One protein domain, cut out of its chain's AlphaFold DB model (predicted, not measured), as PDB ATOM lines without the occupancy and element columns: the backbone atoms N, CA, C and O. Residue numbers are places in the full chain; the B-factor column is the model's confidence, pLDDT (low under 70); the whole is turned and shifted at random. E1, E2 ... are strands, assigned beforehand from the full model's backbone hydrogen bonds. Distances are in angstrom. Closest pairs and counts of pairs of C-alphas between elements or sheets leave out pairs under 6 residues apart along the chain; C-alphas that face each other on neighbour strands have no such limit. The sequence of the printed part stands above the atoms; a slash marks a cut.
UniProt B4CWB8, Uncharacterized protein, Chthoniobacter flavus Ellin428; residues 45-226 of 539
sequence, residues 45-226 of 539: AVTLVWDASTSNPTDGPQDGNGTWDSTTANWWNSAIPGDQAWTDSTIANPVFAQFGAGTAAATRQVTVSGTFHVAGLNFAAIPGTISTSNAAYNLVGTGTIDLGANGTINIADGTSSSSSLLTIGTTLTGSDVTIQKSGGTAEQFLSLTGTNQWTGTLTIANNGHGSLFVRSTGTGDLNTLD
ATOM      1  N   ALA A  45      18.722 -32.390 -54.434       64.69
ATOM      2  CA  ALA A  45      18.709 -32.536 -52.993       64.69
ATOM      3  C   ALA A  45      20.141 -32.337 -52.484       64.69
ATOM      4  O   ALA A  45      21.078 -32.976 -52.968       64.69
ATOM      5  N   VAL A  46      20.319 -31.403 -51.554       84.50
ATOM      6  CA  VAL A  46      21.614 -31.173 -50.914       84.50
ATOM      7  C   VAL A  46      21.835 -32.309 -49.921       84.50
ATOM      8  O   VAL A  46      20.941 -32.625 -49.141       84.50
ATOM      9  N   THR A  47      23.015 -32.924 -49.941       91.50
ATOM     10  CA  THR A  47      23.407 -33.920 -48.937       91.50
ATOM     11  C   THR A  47      24.346 -33.270 -47.941       91.50
ATOM     12  O   THR A  47      25.392 -32.750 -48.333       91.50
ATOM     13  N   LEU A  48      23.990 -33.335 -46.664       93.88
ATOM     14  CA  LEU A  48      24.857 -32.932 -45.568       93.88
ATOM     15  C   LEU A  48      25.385 -34.166 -44.858       93.88
ATOM     16  O   LEU A  48      24.619 -35.076 -44.549       93.88
ATOM     17  N   VAL A  49      26.691 -34.205 -44.622       94.62
ATOM     18  CA  VAL A  49      27.361 -35.355 -44.011       94.62
ATOM     19  C   VAL A  49      27.623 -35.052 -42.545       94.62
ATOM     20  O   VAL A  49      28.126 -33.982 -42.224       94.62
ATOM     21  N   TRP A  50      27.275 -35.978 -41.659       95.31
ATOM     22  CA  TRP A  50      27.565 -35.870 -40.237       95.31
ATOM     23  C   TRP A  50      29.062 -35.653 -40.005       95.31
ATOM     24  O   TRP A  50      29.879 -36.449 -40.475       95.31
ATOM     25  N   ASP A  51      29.395 -34.612 -39.248       93.88
ATOM     26  CA  ASP A  51      30.753 -34.304 -38.826       93.88
ATOM     27  C   ASP A  51      30.809 -34.107 -37.307       93.88
ATOM     28  O   ASP A  51      30.300 -33.136 -36.747       93.88
ATOM     29  N   ALA A  52      31.429 -35.059 -36.614       91.75
ATOM     30  CA  ALA A  52      31.621 -34.983 -35.170       91.75
ATOM     31  C   ALA A  52      32.684 -33.944 -34.760       91.75
ATOM     32  O   ALA A  52      32.735 -33.545 -33.591       91.75
ATOM     33  N   SER A  53      33.553 -33.513 -35.680       84.31
ATOM     34  CA  SER A  53      34.728 -32.689 -35.396       84.31
ATOM     35  C   SER A  53      34.488 -31.202 -35.658       84.31
ATOM     36  O   SER A  53      35.080 -30.592 -36.539       84.31
ATOM     37  N   THR A  54      33.727 -30.570 -34.770       72.31
ATOM     38  CA  THR A  54      33.423 -29.126 -34.856       72.31
ATOM     39  C   THR A  54      34.635 -28.186 -34.692       72.31
ATOM     40  O   THR A  54      34.507 -26.969 -34.829       72.31
ATOM     41  N   SER A  55      35.820 -28.710 -34.349       74.69
ATOM     42  CA  SER A  55      37.021 -27.918 -34.047       74.69
ATOM     43  C   SER A  55      37.896 -27.597 -35.261       74.69
ATOM     44  O   SER A  55      38.738 -26.700 -35.155       74.69
ATOM     45  N   ASN A  56      37.729 -28.287 -36.395       74.75
ATOM     46  CA  ASN A  56      38.476 -28.003 -37.621       74.75
ATOM     47  C   ASN A  56      37.628 -28.266 -38.884       74.75
ATOM     48  O   ASN A  56      37.705 -29.355 -39.454       74.75
ATOM     49  N   PRO A  57      36.909 -27.252 -39.396       70.62
ATOM     50  CA  PRO A  57      35.994 -27.376 -40.535       70.62
ATOM     51  C   PRO A  57      36.727 -27.504 -41.885       70.62
ATOM     52  O   PRO A  57      36.200 -27.110 -42.922       70.62
ATOM     53  N   THR A  58      37.972 -27.990 -41.903       74.56
ATOM     54  CA  THR A  58      38.740 -28.256 -43.132       74.56
ATOM     55  C   THR A  58      39.188 -29.708 -43.269       74.56
ATOM     56  O   THR A  58      39.594 -30.101 -44.363       74.56
ATOM     57  N   ASP A  59      39.053 -30.523 -42.218       79.94
ATOM     58  CA  ASP A  59      39.483 -31.929 -42.224       79.94
ATOM     59  C   ASP A  59      38.498 -32.857 -42.964       79.94
ATOM     60  O   ASP A  59      38.745 -34.059 -43.097       79.94
ATOM     61  N   GLY A  60      37.403 -32.295 -43.489       85.62
ATOM     62  CA  GLY A  60      36.291 -33.047 -44.056       85.62
ATOM     63  C   GLY A  60      35.516 -33.821 -42.983       85.62
ATOM     64  O   GLY A  60      35.929 -33.833 -41.822       85.62
ATOM     65  N   PRO A  61      34.432 -34.515 -43.373       90.25
ATOM     66  CA  PRO A  61      33.536 -35.157 -42.420       90.25
ATOM     67  C   PRO A  61      34.280 -36.169 -41.543       90.25
ATOM     68  O   PRO A  61      35.043 -37.002 -42.045       90.25
ATOM     69  N   GLN A  62      34.036 -36.137 -40.236       90.62
ATOM     70  CA  GLN A  62      34.528 -37.132 -39.286       90.62
ATOM     71  C   GLN A  62      33.355 -37.915 -38.685       90.62
ATOM     72  O   GLN A  62      32.431 -37.330 -38.113       90.62
ATOM     73  N   ASP A  63      33.394 -39.252 -38.747       90.56
ATOM     74  CA  ASP A  63      32.420 -40.047 -37.997       90.56
ATOM     75  C   ASP A  63      32.663 -39.856 -36.491       90.56
ATOM     76  O   ASP A  63      33.788 -39.633 -36.044       90.56
ATOM     77  N   GLY A  64      31.631 -40.016 -35.665       91.50
ATOM     78  CA  GLY A  64      31.808 -39.962 -34.218       91.50
ATOM     79  C   GLY A  64      30.531 -39.658 -33.463       91.50
ATOM     80  O   GLY A  64      29.433 -39.696 -34.022       91.50
ATOM     81  N   ASN A  65      30.687 -39.361 -32.174       93.69
ATOM     82  CA  ASN A  65      29.575 -38.978 -31.315       93.69
ATOM     83  C   ASN A  65      29.267 -37.482 -31.437       93.69
ATOM     84  O   ASN A  65      30.169 -36.681 -31.663       93.69
ATOM     85  N   GLY A  66      28.021 -37.097 -31.175       94.69
ATOM     86  CA  GLY A  66      27.646 -35.692 -31.023       94.69
ATOM     87  C   GLY A  66      26.142 -35.493 -30.876       94.69
ATOM     88  O   GLY A  66      25.384 -36.453 -30.722       94.69
ATOM     89  N   THR A  67      25.713 -34.235 -30.923       95.62
ATOM     90  CA  THR A  67      24.303 -33.850 -30.793       95.62
ATOM     91  C   THR A  67      23.818 -33.233 -32.092       95.62
ATOM     92  O   THR A  67      24.319 -32.191 -32.491       95.62
ATOM     93  N   TRP A  68      22.824 -33.836 -32.738       95.56
ATOM     94  CA  TRP A  68      22.081 -33.164 -33.796       95.56
ATOM     95  C   TRP A  68      21.133 -32.148 -33.149       95.56
ATOM     96  O   TRP A  68      20.115 -32.496 -32.536       95.56
ATOM     97  N   ASP A  69      21.525 -30.882 -33.247       92.44
ATOM     98  CA  ASP A  69      20.773 -29.711 -32.813       92.44
ATOM     99  C   ASP A  69      20.803 -28.627 -33.913       92.44
ATOM    100  O   ASP A  69      21.462 -28.784 -34.942       92.44
ATOM    101  N   SER A  70      20.047 -27.541 -33.736       90.12
ATOM    102  CA  SER A  70      19.957 -26.447 -34.716       90.12
ATOM    103  C   SER A  70      21.040 -25.369 -34.552       90.12
ATOM    104  O   SER A  70      20.963 -24.319 -35.187       90.12
ATOM    105  N   THR A  71      21.992 -25.557 -33.640       90.44
ATOM    106  CA  THR A  71      22.961 -24.535 -33.206       90.44
ATOM    107  C   THR A  71      24.414 -24.940 -33.427       90.44
ATOM    108  O   THR A  71      25.253 -24.090 -33.716       90.44
ATOM    109  N   THR A  72      24.712 -26.227 -33.316       91.00
ATOM    110  CA  THR A  72      26.032 -26.821 -33.454       91.00
ATOM    111  C   THR A  72      26.308 -27.062 -34.928       91.00
ATOM    112  O   THR A  72      25.499 -27.670 -35.622       91.00
ATOM    113  N   ALA A  73      27.460 -26.596 -35.410       91.75
ATOM    114  CA  ALA A  73      27.898 -26.844 -36.775       91.75
ATOM    115  C   ALA A  73      28.555 -28.226 -36.884       91.75
ATOM    116  O   ALA A  73      29.753 -28.353 -36.677       91.75
ATOM    117  N   ASN A  74      27.752 -29.258 -37.135       93.06
ATOM    118  CA  ASN A  74      28.160 -30.669 -37.212       93.06
ATOM    119  C   ASN A  74      27.677 -31.365 -38.490       93.06
ATOM    120  O   ASN A  74      27.499 -32.585 -38.539       93.06
ATOM    121  N   TRP A  75      27.418 -30.567 -39.519       93.69
ATOM    122  CA  TRP A  75      26.988 -31.032 -40.822       93.69
ATOM    123  C   TRP A  75      27.915 -30.469 -41.884       93.69
ATOM    124  O   TRP A  75      27.815 -29.299 -42.255       93.69
ATOM    125  N   TRP A  76      28.795 -31.319 -42.395       93.31
ATOM    126  CA  TRP A  76      29.685 -31.001 -43.493       93.31
ATOM    127  C   TRP A  76      28.901 -30.819 -44.793       93.31
ATOM    128  O   TRP A  76      28.158 -31.711 -45.230       93.31
ATOM    129  N   ASN A  77      29.109 -29.686 -45.457       91.25
ATOM    130  CA  ASN A  77      28.558 -29.404 -46.776       91.25
ATOM    131  C   ASN A  77      29.665 -29.445 -47.834       91.25
ATOM    132  O   ASN A  77      30.520 -28.572 -47.887       91.25
ATOM    133  N   SER A  78      29.649 -30.425 -48.736       87.81
ATOM    134  CA  SER A  78      30.664 -30.498 -49.798       87.81
ATOM    135  C   SER A  78      30.486 -29.440 -50.895       87.81
ATOM    136  O   SER A  78      31.456 -29.109 -51.578       87.81
ATOM    137  N   ALA A  79      29.277 -28.897 -51.066       87.19
ATOM    138  CA  ALA A  79      29.001 -27.839 -52.037       87.19
ATOM    139  C   ALA A  79      29.512 -26.471 -51.559       87.19
ATOM    140  O   ALA A  79      29.897 -25.634 -52.376       87.19
ATOM    141  N   ILE A  80      29.538 -26.259 -50.242       86.62
ATOM    142  CA  ILE A  80      30.152 -25.103 -49.584       86.62
ATOM    143  C   ILE A  80      31.059 -25.660 -48.480       86.62
ATOM    144  O   ILE A  80      30.600 -25.760 -47.345       86.62
ATOM    145  N   PRO A  81      32.300 -26.076 -48.816       85.94
ATOM    146  CA  PRO A  81      33.173 -26.828 -47.918       85.94
ATOM    147  C   PRO A  81      33.273 -26.208 -46.525       85.94
ATOM    148  O   PRO A  81      33.760 -25.085 -46.377       85.94
ATOM    149  N   GLY A  82      32.807 -26.957 -45.530       88.62
ATOM    150  CA  GLY A  82      32.817 -26.567 -44.128       88.62
ATOM    151  C   GLY A  82      31.624 -27.119 -43.355       88.62
ATOM    152  O   GLY A  82      30.626 -27.568 -43.933       88.62
ATOM    153  N   ASP A  83      31.743 -27.044 -42.034       90.81
ATOM    154  CA  ASP A  83      30.671 -27.395 -41.115       90.81
ATOM    155  C   ASP A  83      29.627 -26.289 -41.040       90.81
ATOM    156  O   ASP A  83      29.935 -25.101 -40.910       90.81
ATOM    157  N   GLN A  84      28.368 -26.697 -41.050       90.56
ATOM    158  CA  GLN A  84      27.235 -25.824 -40.790       90.56
ATOM    159  C   GLN A  84      26.286 -26.453 -39.778       90.56
ATOM    160  O   GLN A  84      26.277 -27.666 -39.568       90.56
ATOM    161  N   ALA A  85      25.490 -25.608 -39.125       90.81
ATOM    162  CA  ALA A  85      24.387 -26.086 -38.308       90.81
ATOM    163  C   ALA A  85      23.279 -26.649 -39.201       90.81
ATOM    164  O   ALA A  85      23.104 -26.207 -40.343       90.81
ATOM    165  N   TRP A  86      22.502 -27.599 -38.675       90.88
ATOM    166  CA  TRP A  86      21.316 -28.055 -39.387       90.88
ATOM    167  C   TRP A  86      20.315 -26.906 -39.482       90.88
ATOM    168  O   TRP A  86      19.759 -26.458 -38.477       90.88
ATOM    169  N   THR A  87      20.076 -26.429 -40.699       84.31
ATOM    170  CA  THR A  87      18.997 -25.483 -40.967       84.31
ATOM    171  C   THR A  87      17.789 -26.289 -41.387       84.31
ATOM    172  O   THR A  87      17.845 -27.035 -42.361       84.31
ATOM    173  N   ASP A  88      16.719 -26.192 -40.599       76.38
ATOM    174  CA  ASP A  88      15.513 -26.968 -40.839       76.38
ATOM    175  C   ASP A  88      14.945 -26.610 -42.212       76.38
ATOM    176  O   ASP A  88      14.431 -25.510 -42.447       76.38
ATOM    177  N   SER A  89      15.134 -27.518 -43.161       61.75
ATOM    178  CA  SER A  89      14.676 -27.305 -44.510       61.75
ATOM    179  C   SER A  89      13.187 -27.593 -44.542       61.75
ATOM    180  O   SER A  89      12.769 -28.727 -44.329       61.75
ATOM    181  N   THR A  90      12.367 -26.586 -44.843       59.62
ATOM    182  CA  THR A  90      10.959 -26.839 -45.183       59.62
ATOM    183  C   THR A  90      10.886 -27.930 -46.256       59.62
ATOM    184  O   THR A  90      11.781 -27.982 -47.101       59.62
ATOM    185  N   ILE A  91       9.804 -28.717 -46.303       56.72
ATOM    186  CA  ILE A  91       9.572 -29.802 -47.289       56.72
ATOM    187  C   ILE A  91       9.891 -29.384 -48.751       56.72
ATOM    188  O   ILE A  91      10.231 -30.218 -49.582       56.72
ATOM    189  N   ALA A  92       9.843 -28.084 -49.069       54.44
ATOM    190  CA  ALA A  92      10.207 -27.518 -50.369       54.44
ATOM    191  C   ALA A  92      11.715 -27.553 -50.741       54.44
ATOM    192  O   ALA A  92      12.037 -27.355 -51.912       54.44
ATOM    193  N   ASN A  93      12.633 -27.786 -49.797       60.00
ATOM    194  CA  ASN A  93      14.085 -27.885 -50.031       60.00
ATOM    195  C   ASN A  93      14.662 -29.147 -49.366       60.00
ATOM    196  O   ASN A  93      15.390 -29.048 -48.389       60.00
ATOM    197  N   PRO A  94      14.335 -30.345 -49.863       69.00
ATOM    198  CA  PRO A  94      14.662 -31.593 -49.182       69.00
ATOM    199  C   PRO A  94      16.188 -31.791 -49.057       69.00
ATOM    200  O   PRO A  94      16.884 -31.958 -50.061       69.00
ATOM    201  N   VAL A  95      16.705 -31.786 -47.823       89.19
ATOM    202  CA  VAL A  95      18.111 -32.094 -47.501       89.19
ATOM    203  C   VAL A  95      18.236 -33.548 -47.041       89.19
ATOM    204  O   VAL A  95      17.485 -33.991 -46.171       89.19
ATOM    205  N   PHE A  96      19.183 -34.303 -47.598       92.50
ATOM    206  CA  PHE A  96      19.537 -35.631 -47.088       92.50
ATOM    207  C   PHE A  96      20.530 -35.512 -45.934       92.50
ATOM    208  O   PHE A  96      21.590 -34.902 -46.085       92.50
ATOM    209  N   ALA A  97      20.217 -36.160 -44.814       95.50
ATOM    210  CA  ALA A  97      21.168 -36.364 -43.729       95.50
ATOM    211  C   ALA A  97      21.970 -37.642 -43.997       95.50
ATOM    212  O   ALA A  97      21.415 -38.745 -44.002       95.50
ATOM    213  N   GLN A  98      23.271 -37.506 -44.241       96.06
ATOM    214  CA  GLN A  98      24.174 -38.628 -44.457       96.06
ATOM    215  C   GLN A  98      25.026 -38.905 -43.219       96.06
ATOM    216  O   GLN A  98      25.667 -38.016 -42.675       96.06
ATOM    217  N   PHE A  99      25.090 -40.170 -42.834       95.81
ATOM    218  CA  PHE A  99      25.975 -40.708 -41.812       95.81
ATOM    219  C   PHE A  99      26.983 -41.656 -42.465       95.81
ATOM    220  O   PHE A  99      26.639 -42.386 -43.398       95.81
ATOM    221  N   GLY A 100      28.216 -41.672 -41.966       90.25
ATOM    222  CA  GLY A 100      29.331 -42.373 -42.596       90.25
ATOM    223  C   GLY A 100      30.004 -41.539 -43.689       90.25
ATOM    224  O   GLY A 100      29.587 -40.422 -43.996       90.25
ATOM    225  N   ALA A 101      31.026 -42.127 -44.317       82.12
ATOM    226  CA  ALA A 101      31.963 -41.483 -45.248       82.12
ATOM    227  C   ALA A 101      33.003 -40.536 -44.616       82.12
ATOM    228  O   ALA A 101      33.821 -39.985 -45.356       82.12
ATOM    229  N   GLY A 102      33.017 -40.386 -43.287       78.88
ATOM    230  CA  GLY A 102      34.103 -39.728 -42.568       78.88
ATOM    231  C   GLY A 102      35.220 -40.686 -42.156       78.88
ATOM    232  O   GLY A 102      35.218 -41.866 -42.518       78.88
ATOM    233  N   THR A 103      36.209 -40.201 -41.402       82.06
ATOM    234  CA  THR A 103      37.246 -41.093 -40.853       82.06
ATOM    235  C   THR A 103      36.679 -42.016 -39.766       82.06
ATOM    236  O   THR A 103      35.644 -41.743 -39.161       82.06
ATOM    237  N   ALA A 104      37.335 -43.155 -39.530       77.12
ATOM    238  CA  ALA A 104      36.820 -44.173 -38.622       77.12
ATOM    239  C   ALA A 104      36.851 -43.725 -37.146       77.12
ATOM    240  O   ALA A 104      37.915 -43.471 -36.586       77.12
ATOM    241  N   ALA A 105      35.693 -43.766 -36.483       82.94
ATOM    242  CA  ALA A 105      35.548 -43.630 -35.036       82.94
ATOM    243  C   ALA A 105      35.262 -44.971 -34.340       82.94
ATOM    244  O   ALA A 105      34.748 -45.920 -34.939       82.94
ATOM    245  N   ALA A 106      35.564 -45.049 -33.042       80.31
ATOM    246  CA  ALA A 106      35.249 -46.222 -32.222       80.31
ATOM    247  C   ALA A 106      33.753 -46.310 -31.859       80.31
ATOM    248  O   ALA A 106      33.213 -47.406 -31.734       80.31
ATOM    249  N   THR A 107      33.086 -45.162 -31.704       86.06
ATOM    250  CA  THR A 107      31.664 -45.043 -31.346       86.06
ATOM    251  C   THR A 107      30.985 -43.991 -32.217       86.06
ATOM    252  O   THR A 107      31.624 -43.008 -32.589       86.06
ATOM    253  N   ARG A 108      29.700 -44.192 -32.525       92.44
ATOM    254  CA  ARG A 108      28.922 -43.344 -33.446       92.44
ATOM    255  C   ARG A 108      27.513 -43.053 -32.919       92.44
ATOM    256  O   ARG A 108      26.512 -43.388 -33.552       92.44
ATOM    257  N   GLN A 109      27.426 -42.493 -31.715       95.06
ATOM    258  CA  GLN A 109      26.154 -42.104 -31.105       95.06
ATOM    259  C   GLN A 109      25.802 -40.653 -31.438       95.06
ATOM    260  O   GLN A 109      26.511 -39.731 -31.038       95.06
ATOM    261  N   VAL A 110      24.665 -40.450 -32.095       97.12
ATOM    262  CA  VAL A 110      24.146 -39.120 -32.425       97.12
ATOM    263  C   VAL A 110      22.877 -38.875 -31.621       97.12
ATOM    264  O   VAL A 110      21.895 -39.602 -31.760       97.12
ATOM    265  N   THR A 111      22.894 -37.861 -30.759       97.62
ATOM    266  CA  THR A 111      21.728 -37.472 -29.956       97.62
ATOM    267  C   THR A 111      20.887 -36.458 -30.721       97.62
ATOM    268  O   THR A 111      21.315 -35.328 -30.924       97.62
ATOM    269  N   VAL A 112      19.687 -36.844 -31.133       97.44
ATOM    270  CA  VAL A 112      18.692 -35.989 -31.784       97.44
ATOM    271  C   VAL A 112      17.904 -35.252 -30.705       97.44
ATOM    272  O   VAL A 112      17.212 -35.870 -29.890       97.44
ATOM    273  N   SER A 113      18.046 -33.929 -30.667       95.75
ATOM    274  CA  SER A 113      17.526 -33.088 -29.574       95.75
ATOM    275  C   SER A 113      16.299 -32.247 -29.941       95.75
ATOM    276  O   SER A 113      15.577 -31.809 -29.047       95.75
ATOM    277  N   GLY A 114      16.038 -32.049 -31.235       93.56
ATOM    278  CA  GLY A 114      14.910 -31.276 -31.756       93.56
ATOM    279  C   GLY A 114      14.117 -32.041 -32.812       93.56
ATOM    280  O   GLY A 114      14.284 -33.251 -32.966       93.56
ATOM    281  N   THR A 115      13.260 -31.323 -33.535       94.06
ATOM    282  CA  THR A 115      12.570 -31.834 -34.724       94.06
ATOM    283  C   THR A 115      13.321 -31.381 -35.966       94.06
ATOM    284  O   THR A 115      13.585 -30.188 -36.108       94.06
ATOM    285  N   PHE A 116      13.659 -32.316 -36.850       93.69
ATOM    286  CA  PHE A 116      14.390 -32.031 -38.084       93.69
ATOM    287  C   PHE A 116      13.675 -32.633 -39.282       93.69
ATOM    288  O   PHE A 116      13.442 -33.844 -39.310       93.69
ATOM    289  N   HIS A 117      13.366 -31.801 -40.273       93.12
ATOM    290  CA  HIS A 117      12.787 -32.242 -41.535       93.12
ATOM    291  C   HIS A 117      13.906 -32.604 -42.515       93.12
ATOM    292  O   HIS A 117      14.827 -31.817 -42.752       93.12
ATOM    293  N   VAL A 118      13.824 -33.800 -43.089       93.19
ATOM    294  CA  VAL A 118      14.797 -34.345 -44.040       93.19
ATOM    295  C   VAL A 118      14.095 -34.900 -45.275       93.19
ATOM    296  O   VAL A 118      12.967 -35.375 -45.215       93.19
ATOM    297  N   ALA A 119      14.811 -34.931 -46.397       89.38
ATOM    298  CA  ALA A 119      14.438 -35.729 -47.571       89.38
ATOM    299  C   ALA A 119      14.459 -37.239 -47.277       89.38
ATOM    300  O   ALA A 119      13.797 -38.052 -47.922       89.38
ATOM    301  N   GLY A 120      15.334 -37.614 -46.350       94.38
ATOM    302  CA  GLY A 120      15.680 -38.982 -46.047       94.38
ATOM    303  C   GLY A 120      17.009 -39.070 -45.314       94.38
ATOM    304  O   GLY A 120      17.725 -38.082 -45.131       94.38
ATOM    305  N   LEU A 121      17.342 -40.292 -44.919       97.38
ATOM    306  CA  LEU A 121      18.594 -40.637 -44.264       97.38
ATOM    307  C   LEU A 121      19.444 -41.475 -45.217       97.38
ATOM    308  O   LEU A 121      18.933 -42.369 -45.894       97.38
ATOM    309  N   ASN A 122      20.745 -41.221 -45.252       97.19
ATOM    310  CA  ASN A 122      21.699 -42.056 -45.968       97.19
ATOM    311  C   ASN A 122      22.761 -42.579 -45.008       97.19
ATOM    312  O   ASN A 122      23.494 -41.803 -44.412       97.19
ATOM    313  N   PHE A 123      22.880 -43.892 -44.883       97.06
ATOM    314  CA  PHE A 123      23.960 -44.538 -44.153       97.06
ATOM    315  C   PHE A 123      24.953 -45.081 -45.177       97.06
ATOM    316  O   PHE A 123      24.693 -46.083 -45.848       97.06
ATOM    317  N   ALA A 124      26.074 -44.382 -45.325       94.62
ATOM    318  CA  ALA A 124      27.188 -44.783 -46.169       94.62
ATOM    319  C   ALA A 124      28.077 -45.808 -45.452       94.62
ATOM    320  O   ALA A 124      28.071 -45.911 -44.224       94.62
ATOM    321  N   ALA A 125      28.858 -46.564 -46.229       91.12
ATOM    322  CA  ALA A 125      29.801 -47.535 -45.690       91.12
ATOM    323  C   ALA A 125      30.732 -46.876 -44.659       91.12
ATOM    324  O   ALA A 125      31.300 -45.810 -44.908       91.12
ATOM    325  N   ILE A 126      30.896 -47.528 -43.513       88.12
ATOM    326  CA  ILE A 126      31.812 -47.083 -42.469       88.12
ATOM    327  C   ILE A 126      33.204 -47.644 -42.794       88.12
ATOM    328  O   ILE A 126      33.326 -48.852 -43.016       88.12
ATOM    329  N   PRO A 127      34.273 -46.827 -42.812       79.31
ATOM    330  CA  PRO A 127      35.617 -47.343 -43.045       79.31
ATOM    331  C   PRO A 127      36.063 -48.325 -41.951       79.31
ATOM    332  O   PRO A 127      35.993 -48.028 -40.758       79.31
ATOM    333  N   GLY A 128      36.580 -49.482 -42.371       75.25
ATOM    334  CA  GLY A 128      37.050 -50.551 -41.485       75.25
ATOM    335  C   GLY A 128      36.020 -51.662 -41.250       75.25
ATOM    336  O   GLY A 128      34.944 -51.689 -41.839       75.25
ATOM    337  N   THR A 129      36.370 -52.634 -40.407       71.00
ATOM    338  CA  THR A 129      35.490 -53.773 -40.107       71.00
ATOM    339  C   THR A 129      34.551 -53.435 -38.950       71.00
ATOM    340  O   THR A 129      35.004 -53.164 -37.839       71.00
ATOM    341  N   ILE A 130      33.238 -53.548 -39.163       77.00
ATOM    342  CA  ILE A 130      32.226 -53.467 -38.095       77.00
ATOM    343  C   ILE A 130      32.173 -54.808 -37.344       77.00
ATOM    344  O   ILE A 130      31.258 -55.617 -37.524       77.00
ATOM    345  N   SER A 131      33.197 -55.082 -36.533       66.75
ATOM    346  CA  SER A 131      33.342 -56.351 -35.798       66.75
ATOM    347  C   SER A 131      32.994 -56.277 -34.310       66.75
ATOM    348  O   SER A 131      32.909 -57.319 -33.666       66.75
ATOM    349  N   THR A 132      32.797 -55.085 -33.743       67.75
ATOM    350  CA  THR A 132      32.492 -54.888 -32.314       67.75
ATOM    351  C   THR A 132      31.101 -54.295 -32.107       67.75
ATOM    352  O   THR A 132      30.567 -53.605 -32.981       67.75
ATOM    353  N   SER A 133      30.512 -54.545 -30.933       68.56
ATOM    354  CA  SER A 133      29.277 -53.877 -30.515       68.56
ATOM    355  C   SER A 133      29.454 -52.353 -30.570       68.56
ATOM    356  O   SER A 133      30.527 -51.833 -30.269       68.56
ATOM    357  N   ASN A 134      28.402 -51.638 -30.979       69.31
ATOM    358  CA  ASN A 134      28.340 -50.169 -31.074       69.31
ATOM    359  C   ASN A 134      29.240 -49.511 -32.137       69.31
ATOM    360  O   ASN A 134      29.398 -48.291 -32.137       69.31
ATOM    361  N   ALA A 135      29.817 -50.296 -33.051       84.31
ATOM    362  CA  ALA A 135      30.542 -49.756 -34.201       84.31
ATOM    363  C   ALA A 135      29.621 -49.103 -35.262       84.31
ATOM    364  O   ALA A 135      30.073 -48.196 -35.960       84.31
ATOM    365  N   ALA A 136      28.357 -49.533 -35.378       92.81
ATOM    366  CA  ALA A 136      27.358 -48.905 -36.247       92.81
ATOM    367  C   ALA A 136      26.783 -47.616 -35.626       92.81
ATOM    368  O   ALA A 136      26.898 -47.394 -34.419       92.81
ATOM    369  N   TYR A 137      26.148 -46.773 -36.446       95.88
ATOM    370  CA  TYR A 137      25.483 -45.563 -35.954       95.88
ATOM    371  C   TYR A 137      24.318 -45.888 -35.010       95.88
ATOM    372  O   TYR A 137      23.567 -46.844 -35.214       95.88
ATOM    373  N   ASN A 138      24.155 -45.053 -33.988       96.31
ATOM    374  CA  ASN A 138      23.041 -45.111 -33.054       96.31
ATOM    375  C   ASN A 138      22.429 -43.716 -32.893       96.31
ATOM    376  O   ASN A 138      23.016 -42.856 -32.231       96.31
ATOM    377  N   LEU A 139      21.268 -43.497 -33.510       97.88
ATOM    378  CA  LEU A 139      20.508 -42.258 -33.377       97.88
ATOM    379  C   LEU A 139      19.605 -42.367 -32.148       97.88
ATOM    380  O   LEU A 139      18.686 -43.181 -32.122       97.88
ATOM    381  N   VAL A 140      19.865 -41.559 -31.127       96.81
ATOM    382  CA  VAL A 140      19.163 -41.589 -29.831       96.81
ATOM    383  C   VAL A 140      18.599 -40.216 -29.487       96.81
ATOM    384  O   VAL A 140      18.811 -39.260 -30.218       96.81
ATOM    385  N   GLY A 141      17.922 -40.095 -28.348       96.38
ATOM    386  CA  GLY A 141      17.414 -38.820 -27.843       96.38
ATOM    387  C   GLY A 141      15.911 -38.656 -28.038       96.38
ATOM    388  O   GLY A 141      15.245 -39.480 -28.660       96.38
ATOM    389  N   THR A 142      15.372 -37.589 -27.453       95.12
ATOM    390  CA  THR A 142      13.930 -37.305 -27.414       95.12
ATOM    391  C   THR A 142      13.423 -36.544 -28.636       95.12
ATOM    392  O   THR A 142      12.238 -36.229 -28.696       95.12
ATOM    393  N   GLY A 143      14.311 -36.200 -29.573       96.38
ATOM    394  CA  GLY A 143      13.966 -35.484 -30.794       96.38
ATOM    395  C   GLY A 143      13.097 -36.291 -31.761       96.38
ATOM    396  O   GLY A 143      12.626 -37.392 -31.467       96.38
ATOM    397  N   THR A 144      12.855 -35.702 -32.927       96.25
ATOM    398  CA  THR A 144      12.070 -36.288 -34.013       96.25
ATOM    399  C   THR A 144      12.772 -36.058 -35.343       96.25
ATOM    400  O   THR A 144      13.211 -34.947 -35.635       96.25
ATOM    401  N   ILE A 145      12.844 -37.097 -36.167       96.56
ATOM    402  CA  ILE A 145      13.239 -36.985 -37.571       96.56
ATOM    403  C   ILE A 145      11.963 -37.099 -38.405       96.56
ATOM    404  O   ILE A 145      11.283 -38.128 -38.366       96.56
ATOM    405  N   ASP A 146      11.627 -36.040 -39.134       95.56
ATOM    406  CA  ASP A 146      10.516 -36.022 -40.085       95.56
ATOM    407  C   ASP A 146      11.036 -36.287 -41.496       95.56
ATOM    408  O   ASP A 146      11.745 -35.473 -42.083       95.56
ATOM    409  N   LEU A 147      10.697 -37.462 -42.021       94.50
ATOM    410  CA  LEU A 147      11.072 -37.921 -43.357       94.50
ATOM    411  C   LEU A 147      10.142 -37.360 -44.448       94.50
ATOM    412  O   LEU A 147      10.389 -37.585 -45.633       94.50
ATOM    413  N   GLY A 148       9.053 -36.686 -44.068       92.31
ATOM    414  CA  GLY A 148       8.011 -36.245 -44.984       92.31
ATOM    415  C   GLY A 148       7.310 -37.406 -45.699       92.31
ATOM    416  O   GLY A 148       7.344 -38.562 -45.271       92.31
ATOM    417  N   ALA A 149       6.639 -37.088 -46.806       93.44
ATOM    418  CA  ALA A 149       5.999 -38.085 -47.657       93.44
ATOM    419  C   ALA A 149       7.015 -38.714 -48.624       93.44
ATOM    420  O   ALA A 149       7.741 -37.994 -49.311       93.44
ATOM    421  N   ASN A 150       6.997 -40.041 -48.753       93.75
ATOM    422  CA  ASN A 150       7.898 -40.831 -49.602       93.75
ATOM    423  C   ASN A 150       9.382 -40.730 -49.212       93.75
ATOM    424  O   ASN A 150      10.264 -40.933 -50.050       93.75
ATOM    425  N   GLY A 151       9.671 -40.407 -47.949       93.81
ATOM    426  CA  GLY A 151      11.040 -40.326 -47.456       93.81
ATOM    427  C   GLY A 151      11.761 -41.674 -47.529       93.81
ATOM    428  O   GLY A 151      11.155 -42.743 -47.406       93.81
ATOM    429  N   THR A 152      13.080 -41.633 -47.717       96.00
ATOM    430  CA  THR A 152      13.897 -42.854 -47.843       96.00
ATOM    431  C   THR A 152      14.953 -42.963 -46.755       96.00
ATOM    432  O   THR A 152      15.603 -41.975 -46.418       96.00
ATOM    433  N   ILE A 153      15.182 -44.173 -46.255       98.31
ATOM    434  CA  ILE A 153      16.322 -44.530 -45.410       98.31
ATOM    435  C   ILE A 153      17.197 -45.497 -46.207       98.31
ATOM    436  O   ILE A 153      16.838 -46.655 -46.410       98.31
ATOM    437  N   ASN A 154      18.342 -45.013 -46.674       97.94
ATOM    438  CA  ASN A 154      19.276 -45.755 -47.511       97.94
ATOM    439  C   ASN A 154      20.377 -46.392 -46.660       97.94
ATOM    440  O   ASN A 154      20.989 -45.716 -45.839       97.94
ATOM    441  N   ILE A 155      20.646 -47.681 -46.870       97.75
ATOM    442  CA  ILE A 155      21.609 -48.459 -46.082       97.75
ATOM    443  C   ILE A 155      22.619 -49.146 -47.011       97.75
ATOM    444  O   ILE A 155      22.325 -50.152 -47.675       97.75
ATOM    445  N   ALA A 156      23.840 -48.614 -47.056       95.50
ATOM    446  CA  ALA A 156      24.941 -49.182 -47.829       95.50
ATOM    447  C   ALA A 156      25.531 -50.438 -47.165       95.50
ATOM    448  O   ALA A 156      25.317 -50.717 -45.982       95.50
ATOM    449  N   ASP A 157      26.277 -51.226 -47.937       93.25
ATOM    450  CA  ASP A 157      27.092 -52.307 -47.376       93.25
ATOM    451  C   ASP A 157      28.153 -51.770 -46.416       93.25
ATOM    452  O   ASP A 157      28.743 -50.717 -46.645       93.25
ATOM    453  N   GLY A 158      28.396 -52.511 -45.334       91.38
ATOM    454  CA  GLY A 158      29.374 -52.113 -44.320       91.38
ATOM    455  C   GLY A 158      28.907 -50.945 -43.450       91.38
ATOM    456  O   GLY A 158      29.737 -50.210 -42.932       91.38
ATOM    457  N   THR A 159      27.595 -50.758 -43.292       93.19
ATOM    458  CA  THR A 159      26.998 -49.817 -42.321       93.19
ATOM    459  C   THR A 159      26.686 -50.490 -40.987       93.19
ATOM    460  O   THR A 159      26.615 -49.835 -39.949       93.19
ATOM    461  N   SER A 160      26.496 -51.810 -41.009       94.75
ATOM    462  CA  SER A 160      26.093 -52.627 -39.870       94.75
ATOM    463  C   SER A 160      26.552 -54.077 -40.039       94.75
ATOM    464  O   SER A 160      27.006 -54.502 -41.105       94.75
ATOM    465  N   SER A 161      26.432 -54.859 -38.971       92.06
ATOM    466  CA  SER A 161      26.645 -56.304 -38.980       92.06
ATOM    467  C   SER A 161      25.681 -56.990 -38.015       92.06
ATOM    468  O   SER A 161      25.033 -56.345 -37.190       92.06
ATOM    469  N   SER A 162      25.614 -58.320 -38.057       88.75
ATOM    470  CA  SER A 162      24.790 -59.103 -37.127       88.75
ATOM    471  C   SER A 162      25.154 -58.897 -35.651       88.75
ATOM    472  O   SER A 162      24.359 -59.237 -34.779       88.75
ATOM    473  N   SER A 163      26.350 -58.367 -35.368       89.00
ATOM    474  CA  SER A 163      26.837 -58.077 -34.011       89.00
ATOM    475  C   SER A 163      26.706 -56.598 -33.628       89.00
ATOM    476  O   SER A 163      26.953 -56.240 -32.477       89.00
ATOM    477  N   SER A 164      26.364 -55.728 -34.580       92.06
ATOM    478  CA  SER A 164      26.324 -54.276 -34.406       92.06
ATOM    479  C   SER A 164      25.337 -53.675 -35.401       92.06
ATOM    480  O   SER A 164      25.665 -53.418 -36.562       92.06
ATOM    481  N   LEU A 165      24.092 -53.527 -34.952       94.62
ATOM    482  CA  LEU A 165      22.996 -53.037 -35.778       94.62
ATOM    483  C   LEU A 165      23.031 -51.512 -35.836       94.62
ATOM    484  O   LEU A 165      23.210 -50.859 -34.804       94.62
ATOM    485  N   LEU A 166      22.765 -50.957 -37.020       96.81
ATOM    486  CA  LEU A 166      22.340 -49.566 -37.126       96.81
ATOM    487  C   LEU A 166      21.091 -49.400 -36.257       96.81
ATOM    488  O   LEU A 166      20.170 -50.207 -36.359       96.81
ATOM    489  N   THR A 167      21.054 -48.393 -35.392       97.31
ATOM    490  CA  THR A 167      19.914 -48.176 -34.495       97.31
ATOM    491  C   THR A 167      19.324 -46.793 -34.705       97.31
ATOM    492  O   THR A 167      20.042 -45.794 -34.690       97.31
ATOM    493  N   ILE A 168      18.005 -46.743 -34.878       97.88
ATOM    494  CA  ILE A 168      17.217 -45.512 -34.854       97.88
ATOM    495  C   ILE A 168      16.263 -45.621 -33.666       97.88
ATOM    496  O   ILE A 168      15.231 -46.290 -33.731       97.88
ATOM    497  N   GLY A 169      16.664 -45.005 -32.559       96.50
ATOM    498  CA  GLY A 169      15.911 -44.958 -31.306       96.50
ATOM    499  C   GLY A 169      15.253 -43.614 -31.008       96.50
ATOM    500  O   GLY A 169      14.620 -43.473 -29.967       96.50
ATOM    501  N   THR A 170      15.394 -42.635 -31.899       96.88
ATOM    502  CA  THR A 170      14.605 -41.397 -31.880       96.88
ATOM    503  C   THR A 170      13.247 -41.603 -32.566       96.88
ATOM    504  O   THR A 170      13.039 -42.612 -33.240       96.88
ATOM    505  N   THR A 171      12.317 -40.661 -32.406       97.69
ATOM    506  CA  THR A 171      10.995 -40.732 -33.044       97.69
ATOM    507  C   THR A 171      11.108 -40.473 -34.545       97.69
ATOM    508  O   THR A 171      11.655 -39.450 -34.955       97.69
ATOM    509  N   LEU A 172      10.553 -41.364 -35.370       97.69
ATOM    510  CA  LEU A 172      10.365 -41.127 -36.803       97.69
ATOM    511  C   LEU A 172       8.942 -40.642 -37.106       97.69
ATOM    512  O   LEU A 172       7.967 -41.178 -36.573       97.69
ATOM    513  N   THR A 173       8.832 -39.667 -38.006       97.19
ATOM    514  CA  THR A 173       7.572 -39.209 -38.617       97.19
ATOM    515  C   THR A 173       7.701 -39.163 -40.141       97.19
ATOM    516  O   THR A 173       8.809 -39.245 -40.672       97.19
ATOM    517  N   GLY A 174       6.566 -39.131 -40.840       95.69
ATOM    518  CA  GLY A 174       6.493 -39.182 -42.303       95.69
ATOM    519  C   GLY A 174       5.364 -40.088 -42.799       95.69
ATOM    520  O   GLY A 174       4.659 -40.715 -42.005       95.69
ATOM    521  N   SER A 175       5.183 -40.175 -44.114       97.38
ATOM    522  CA  SER A 175       4.230 -41.101 -44.737       97.38
ATOM    523  C   SER A 175       4.863 -41.832 -45.914       97.38
ATOM    524  O   SER A 175       5.697 -41.266 -46.616       97.38
ATOM    525  N   ASP A 176       4.464 -43.081 -46.143       97.38
ATOM    526  CA  ASP A 176       4.908 -43.878 -47.299       97.38
ATOM    527  C   ASP A 176       6.442 -44.034 -47.395       97.38
ATOM    528  O   ASP A 176       7.060 -43.880 -48.447       97.38
ATOM    529  N   VAL A 177       7.077 -44.307 -46.254       98.06
ATOM    530  CA  VAL A 177       8.536 -44.366 -46.112       98.06
ATOM    531  C   VAL A 177       9.108 -45.661 -46.691       98.06
ATOM    532  O   VAL A 177       8.556 -46.748 -46.518       98.06
ATOM    533  N   THR A 178      10.278 -45.569 -47.323       98.50
ATOM    534  CA  THR A 178      11.036 -46.738 -47.792       98.50
ATOM    535  C   THR A 178      12.366 -46.872 -47.056       98.50
ATOM    536  O   THR A 178      13.196 -45.969 -47.088       98.50
ATOM    537  N   ILE A 179      12.607 -48.024 -46.435       98.69
ATOM    538  CA  ILE A 179      13.926 -48.442 -45.949       98.69
ATOM    539  C   ILE A 179      14.523 -49.358 -47.009       98.69
ATOM    540  O   ILE A 179      13.949 -50.404 -47.316       98.69
ATOM    541  N   GLN A 180      15.676 -48.986 -47.559       98.00
ATOM    542  CA  GLN A 180      16.261 -49.732 -48.661       98.00
ATOM    543  C   GLN A 180      17.773 -49.876 -48.617       98.00
ATOM    544  O   GLN A 180      18.494 -49.047 -48.059       98.00
ATOM    545  N   LYS A 181      18.270 -50.931 -49.266       96.00
ATOM    546  CA  LYS A 181      19.691 -51.008 -49.596       96.00
ATOM    547  C   LYS A 181      20.035 -50.042 -50.720       96.00
ATOM    548  O   LYS A 181      19.309 -49.924 -51.701       96.00
ATOM    549  N   SER A 182      21.196 -49.409 -50.592       94.25
ATOM    550  CA  SER A 182      21.750 -48.510 -51.613       94.25
ATOM    551  C   SER A 182      22.905 -49.115 -52.419       94.25
ATOM    552  O   SER A 182      23.401 -48.478 -53.343       94.25
ATOM    553  N   GLY A 183      23.354 -50.330 -52.085       91.88
ATOM    554  CA  GLY A 183      24.413 -51.020 -52.824       91.88
ATOM    555  C   GLY A 183      24.952 -52.268 -52.128       91.88
ATOM    556  O   GLY A 183      24.764 -52.431 -50.924       91.88
ATOM    557  N   GLY A 184      25.661 -53.107 -52.891       91.94
ATOM    558  CA  GLY A 184      26.412 -54.268 -52.395       91.94
ATOM    559  C   GLY A 184      25.613 -55.576 -52.280       91.94
ATOM    560  O   GLY A 184      24.503 -55.682 -52.798       91.94
ATOM    561  N   THR A 185      26.198 -56.609 -51.671       92.56
ATOM    562  CA  THR A 185      25.630 -57.973 -51.591       92.56
ATOM    563  C   THR A 185      25.484 -58.499 -50.167       92.56
ATOM    564  O   THR A 185      24.846 -59.534 -49.970       92.56
ATOM    565  N   ALA A 186      26.044 -57.817 -49.168       92.06
ATOM    566  CA  ALA A 186      25.952 -58.244 -47.781       92.06
ATOM    567  C   ALA A 186      24.567 -57.949 -47.180       92.06
ATOM    568  O   ALA A 186      23.912 -56.960 -47.518       92.06
ATOM    569  N   GLU A 187      24.145 -58.787 -46.229       93.50
ATOM    570  CA  GLU A 187      23.008 -58.476 -45.355       93.50
ATOM    571  C   GLU A 187      23.374 -57.274 -44.470       93.50
ATOM    572  O   GLU A 187      24.457 -57.243 -43.878       93.50
ATOM    573  N   GLN A 188      22.488 -56.284 -44.384       95.19
ATOM    574  CA  GLN A 188      22.604 -55.157 -43.454       95.19
ATOM    575  C   GLN A 188      21.469 -55.190 -42.434       95.19
ATOM    576  O   GLN A 188      20.388 -55.712 -42.699       95.19
ATOM    577  N   PHE A 189      21.728 -54.634 -41.257       96.19
ATOM    578  CA  PHE A 189      20.894 -54.785 -40.081       96.19
ATOM    579  C   PHE A 189      20.536 -53.426 -39.479       96.19
ATOM    580  O   PHE A 189      21.408 -52.668 -39.050       96.19
ATOM    581  N   LEU A 190      19.237 -53.164 -39.387       97.69
ATOM    582  CA  LEU A 190      18.652 -51.984 -38.762       97.69
ATOM    583  C   LEU A 190      17.792 -52.411 -37.570       97.69
ATOM    584  O   LEU A 190      17.068 -53.399 -37.642       97.69
ATOM    585  N   SER A 191      17.840 -51.646 -36.487       97.31
ATOM    586  CA  SER A 191      16.961 -51.761 -35.330       97.31
ATOM    587  C   SER A 191      16.183 -50.461 -35.156       97.31
ATOM    588  O   SER A 191      16.777 -49.399 -34.978       97.31
ATOM    589  N   LEU A 192      14.861 -50.562 -35.173       97.25
ATOM    590  CA  LEU A 192      13.935 -49.507 -34.786       97.25
ATOM    591  C   LEU A 192      13.598 -49.696 -33.307       97.25
ATOM    592  O   LEU A 192      13.299 -50.814 -32.870       97.25
ATOM    593  N   THR A 193      13.741 -48.627 -32.530       94.06
ATOM    594  CA  THR A 193      13.406 -48.633 -31.097       94.06
ATOM    595  C   THR A 193      12.676 -47.362 -30.656       94.06
ATOM    596  O   THR A 193      12.583 -47.089 -29.459       94.06
ATOM    597  N   GLY A 194      12.244 -46.540 -31.613       88.38
ATOM    598  CA  GLY A 194      11.555 -45.274 -31.376       88.38
ATOM    599  C   GLY A 194      10.050 -45.466 -31.183       88.38
ATOM    600  O   GLY A 194       9.464 -46.457 -31.607       88.38
ATOM    601  N   THR A 195       9.383 -44.491 -30.564       93.19
ATOM    602  CA  THR A 195       7.909 -44.433 -30.576       93.19
ATOM    603  C   THR A 195       7.466 -43.656 -31.812       93.19
ATOM    604  O   THR A 195       7.193 -42.461 -31.737       93.19
ATOM    605  N   ASN A 196       7.473 -44.318 -32.965       96.69
ATOM    606  CA  ASN A 196       7.288 -43.682 -34.267       96.69
ATOM    607  C   ASN A 196       5.836 -43.230 -34.491       96.69
ATOM    608  O   ASN A 196       4.883 -43.913 -34.111       96.69
ATOM    609  N   GLN A 197       5.663 -42.101 -35.181       96.75
ATOM    610  CA  GLN A 197       4.355 -41.565 -35.592       96.75
ATOM    611  C   GLN A 197       4.211 -41.447 -37.116       96.75
ATOM    612  O   GLN A 197       3.396 -40.673 -37.612       96.75
ATOM    613  N   TRP A 198       5.015 -42.192 -37.872       95.56
ATOM    614  CA  TRP A 198       4.836 -42.328 -39.315       95.56
ATOM    615  C   TRP A 198       3.532 -43.053 -39.687       95.56
ATOM    616  O   TRP A 198       2.960 -43.786 -38.884       95.56
ATOM    617  N   THR A 199       3.044 -42.829 -40.904       98.12
ATOM    618  CA  THR A 199       1.739 -43.320 -41.385       98.12
ATOM    619  C   THR A 199       1.841 -43.913 -42.792       98.12
ATOM    620  O   THR A 199       2.898 -43.866 -43.428       98.12
ATOM    621  N   GLY A 200       0.748 -44.489 -43.297       98.38
ATOM    622  CA  GLY A 200       0.711 -45.077 -44.634       98.38
ATOM    623  C   GLY A 200       1.530 -46.364 -44.719       98.38
ATOM    624  O   GLY A 200       1.415 -47.242 -43.856       98.38
ATOM    625  N   THR A 201       2.332 -46.493 -45.777       98.62
ATOM    626  CA  THR A 201       3.086 -47.721 -46.064       98.62
ATOM    627  C   THR A 201       4.559 -47.617 -45.675       98.62
ATOM    628  O   THR A 201       5.277 -46.769 -46.185       98.62
ATOM    629  N   LEU A 202       5.064 -48.546 -44.864       98.75
ATOM    630  CA  LEU A 202       6.509 -48.772 -44.755       98.75
ATOM    631  C   LEU A 202       6.936 -49.848 -45.752       98.75
ATOM    632  O   LEU A 202       6.466 -50.979 -45.657       98.75
ATOM    633  N   THR A 203       7.863 -49.542 -46.655       98.81
ATOM    634  CA  THR A 203       8.457 -50.539 -47.562       98.81
ATOM    635  C   THR A 203       9.877 -50.890 -47.133       98.81
ATOM    636  O   THR A 203      10.706 -50.004 -46.957       98.81
ATOM    637  N   ILE A 204      10.174 -52.182 -47.000       98.69
ATOM    638  CA  ILE A 204      11.525 -52.716 -46.782       98.69
ATOM    639  C   ILE A 204      11.979 -53.372 -48.086       98.69
ATOM    640  O   ILE A 204      11.322 -54.311 -48.542       98.69
ATOM    641  N   ALA A 205      13.060 -52.863 -48.684       97.25
ATOM    642  CA  ALA A 205      13.509 -53.285 -50.011       97.25
ATOM    643  C   ALA A 205      15.035 -53.397 -50.161       97.25
ATOM    644  O   ALA A 205      15.782 -52.451 -49.935       97.25
ATOM    645  N   ASN A 206      15.524 -54.507 -50.697       93.75
ATOM    646  CA  ASN A 206      16.922 -54.631 -51.106       93.75
ATOM    647  C   ASN A 206      17.265 -53.842 -52.379       93.75
ATOM    648  O   ASN A 206      18.442 -53.701 -52.688       93.75
ATOM    649  N   ASN A 207      16.276 -53.351 -53.133       92.94
ATOM    650  CA  ASN A 207      16.471 -52.617 -54.389       92.94
ATOM    651  C   ASN A 207      17.421 -53.333 -55.386       92.94
ATOM    652  O   ASN A 207      18.228 -52.704 -56.065       92.94
ATOM    653  N   GLY A 208      17.369 -54.671 -55.442       91.88
ATOM    654  CA  GLY A 208      18.243 -55.481 -56.304       91.88
ATOM    655  C   GLY A 208      19.673 -55.687 -55.778       91.88
ATOM    656  O   GLY A 208      20.526 -56.195 -56.505       91.88
ATOM    657  N   HIS A 209      19.944 -55.302 -54.533       93.56
ATOM    658  CA  HIS A 209      21.201 -55.548 -53.820       93.56
ATOM    659  C   HIS A 209      21.082 -56.791 -52.920       93.56
ATOM    660  O   HIS A 209      20.253 -57.651 -53.194       93.56
ATOM    661  N   GLY A 210      21.938 -56.916 -51.895       91.75
ATOM    662  CA  GLY A 210      21.909 -57.986 -50.884       91.75
ATOM    663  C   GLY A 210      20.583 -58.100 -50.112       91.75
ATOM    664  O   GLY A 210      19.514 -58.223 -50.692       91.75
ATOM    665  N   SER A 211      20.619 -58.090 -48.782       94.69
ATOM    666  CA  SER A 211      19.387 -58.158 -47.982       94.69
ATOM    667  C   SER A 211      19.360 -57.136 -46.859       94.69
ATOM    668  O   SER A 211      20.400 -56.701 -46.355       94.69
ATOM    669  N   LEU A 212      18.156 -56.740 -46.465       96.25
ATOM    670  CA  LEU A 212      17.895 -56.007 -45.239       96.25
ATOM    671  C   LEU A 212      17.284 -56.918 -44.188       96.25
ATOM    672  O   LEU A 212      16.322 -57.642 -44.428       96.25
ATOM    673  N   PHE A 213      17.805 -56.789 -42.979       96.81
ATOM    674  CA  PHE A 213      17.185 -57.259 -41.760       96.81
ATOM    675  C   PHE A 213      16.764 -56.040 -40.938       96.81
ATOM    676  O   PHE A 213      17.603 -55.359 -40.346       96.81
ATOM    677  N   VAL A 214      15.467 -55.751 -40.904       97.75
ATOM    678  CA  VAL A 214      14.904 -54.649 -40.118       97.75
ATOM    679  C   VAL A 214      14.234 -55.230 -38.888       97.75
ATOM    680  O   VAL A 214      13.289 -56.001 -38.998       97.75
ATOM    681  N   ARG A 215      14.716 -54.864 -37.708       96.62
ATOM    682  CA  ARG A 215      14.153 -55.284 -36.431       96.62
ATOM    683  C   ARG A 215      13.280 -54.188 -35.844       96.62
ATOM    684  O   ARG A 215      13.762 -53.084 -35.622       96.62
ATOM    685  N   SER A 216      12.045 -54.536 -35.518       96.06
ATOM    686  CA  SER A 216      11.206 -53.807 -34.574       96.06
ATOM    687  C   SER A 216      11.393 -54.415 -33.184       96.06
ATOM    688  O   SER A 216      11.400 -55.639 -33.040       96.06
ATOM    689  N   THR A 217      11.608 -53.556 -32.191       93.19
ATOM    690  CA  THR A 217      11.782 -53.908 -30.774       93.19
ATOM    691  C   THR A 217      10.523 -53.671 -29.930       93.19
ATOM    692  O   THR A 217      10.457 -54.107 -28.776       93.19
ATOM    693  N   GLY A 218       9.510 -53.004 -30.490       92.75
ATOM    694  CA  GLY A 218       8.238 -52.737 -29.833       92.75
ATOM    695  C   GLY A 218       7.136 -52.297 -30.797       92.75
ATOM    696  O   GLY A 218       7.373 -51.858 -31.916       92.75
ATOM    697  N   THR A 219       5.889 -52.361 -30.334       93.31
ATOM    698  CA  THR A 219       4.716 -51.994 -31.146       93.31
ATOM    699  C   THR A 219       4.709 -50.529 -31.582       93.31
ATOM    700  O   THR A 219       4.167 -50.215 -32.640       93.31
ATOM    701  N   GLY A 220       5.339 -49.644 -30.802       93.44
ATOM    702  CA  GLY A 220       5.523 -48.232 -31.147       93.44
ATOM    703  C   GLY A 220       6.354 -48.007 -32.412       93.44
ATOM    704  O   GLY A 220       6.246 -46.941 -33.006       93.44
ATOM    705  N   ASP A 221       7.119 -49.002 -32.869       95.00
ATOM    706  CA  ASP A 221       7.882 -48.871 -34.107       95.00
ATOM    707  C   ASP A 221       6.971 -48.886 -35.340       95.00
ATOM    708  O   ASP A 221       7.296 -48.236 -36.331       95.00
ATOM    709  N   LEU A 222       5.865 -49.648 -35.303       96.62
ATOM    710  CA  LEU A 222       5.093 -50.017 -36.498       96.62
ATOM    711  C   LEU A 222       3.590 -49.721 -36.419       96.62
ATOM    712  O   LEU A 222       3.005 -49.451 -37.457       96.62
ATOM    713  N   ASN A 223       2.948 -49.748 -35.243       96.12
ATOM    714  CA  ASN A 223       1.474 -49.754 -35.136       96.12
ATOM    715  C   ASN A 223       0.766 -48.499 -35.675       96.12
ATOM    716  O   ASN A 223      -0.456 -48.514 -35.822       96.12
ATOM    717  N   THR A 224       1.505 -47.425 -35.940       97.31
ATOM    718  CA  THR A 224       1.009 -46.194 -36.570       97.31
ATOM    719  C   THR A 224       0.899 -46.296 -38.097       97.31
ATOM    720  O   THR A 224       0.219 -45.479 -38.715       97.31
ATOM    721  N   LEU A 225       1.496 -47.327 -38.703       98.38
ATOM    722  CA  LEU A 225       1.435 -47.618 -40.134       98.38
ATOM    723  C   LEU A 225       0.173 -48.404 -40.499       98.38
ATOM    724  O   LEU A 225      -0.216 -49.341 -39.793       98.38
ATOM    725  N   ASP A 226      -0.377 -48.117 -41.678       98.38
ATOM    726  CA  ASP A 226      -1.476 -48.890 -42.260       98.38
ATOM    727  C   ASP A 226      -0.983 -50.247 -42.769       98.38
ATOM    728  O   ASP A 226      -1.657 -51.272 -42.613       98.38
TER     729      ASP A 226
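Overview. This is residues 45 to 226 of the 539 residues of an uncharacterized protein of Chthoniobacter flavus Ellin428 (UniProt B4CWB8). The chain is wound in stacked turns, a solenoid with three walls of strands: E1, E5, E8, E11, E14 and E16 along one, E2, E6, E9, E12, E15 and E17 along another, and a shorter row of E7, E10 and E13. Where the turns begin, the hairpin of E3 and E4 carries the first wall on past E1 and covers that end. The printed part has 182 residues, with no named helix and seventeen named strands, E1 to E17 in order; the class is all strand, though under half of the residues, 74, are in them. The largest sheet, E4 E3 E1 E5 E8 E11 E14 E16, is mixed, and the other two are all parallel. The whole is compact, with a radius of gyration of the C-alphas of 15.1 A and spans of 44 by 37 by 28 A.

Arrangement. Start at E1, residues 46 to 50, the parallel neighbour of E5, residues 95 to 99; N 48 and O 96 are within hydrogen-bond range at 2.9 A. E1 is also antiparallel to E3, residues 73 to 77, with N 76 and O 49 at 2.8 A. E3 forms a hairpin with the edge strand E4, residues 83 to 85, with N 84 and O 75 at 2.9 A. Past E5 come E8, residues 120 to 123, E11, residues 152 to 155, E14, residues 178 to 181, and the edge strand E16, residues 201 to 205; look at N 121 and O 152, 2.8 A apart. The second sheet runs E2, residues 66 to 68, E6, 109 to 112, E9, 138 to 140, E12, 166 to 168, E15, 187 to 192, and E17, 211 to 216; N 68 and O 111 are 2.8 A apart, N 190 and O 213 2.9 A. These two strongly twisted sheets form a sandwich, two sheets face to face, with 34 pairs of C-alphas within 10 A and best planes 29 degrees apart. In the third sheet, E7, residues 115 to 117, E10, 144 to 149, and E13, 171 to 175, are parallel, with N 116 and O 144 at 2.9 A and N 145 and O 171 at 2.9 A. E6 runs on into E7 at 94 degrees.

Along the chain. Find C-alpha 46 at (21.614, -31.173, -50.914); from there E1 runs 13.1 A. E10 begins at C-alpha 144, (12.070, -36.288, -34.013), and runs 15.0 A. E15 is 16.6 A long, and E17, 16.3 A, ends at C-alpha 216, (11.206, -53.807, -34.574).

Size, cuts and confidence. The two C-alphas farthest apart are those of Asn 56 and Asp 226, 45.3 A. The printed part has no cut. The links E1 to E2 and E8 to E9 are long. The pLDDT is under 70 at residues 45, 89 to 94 and 131 to 134.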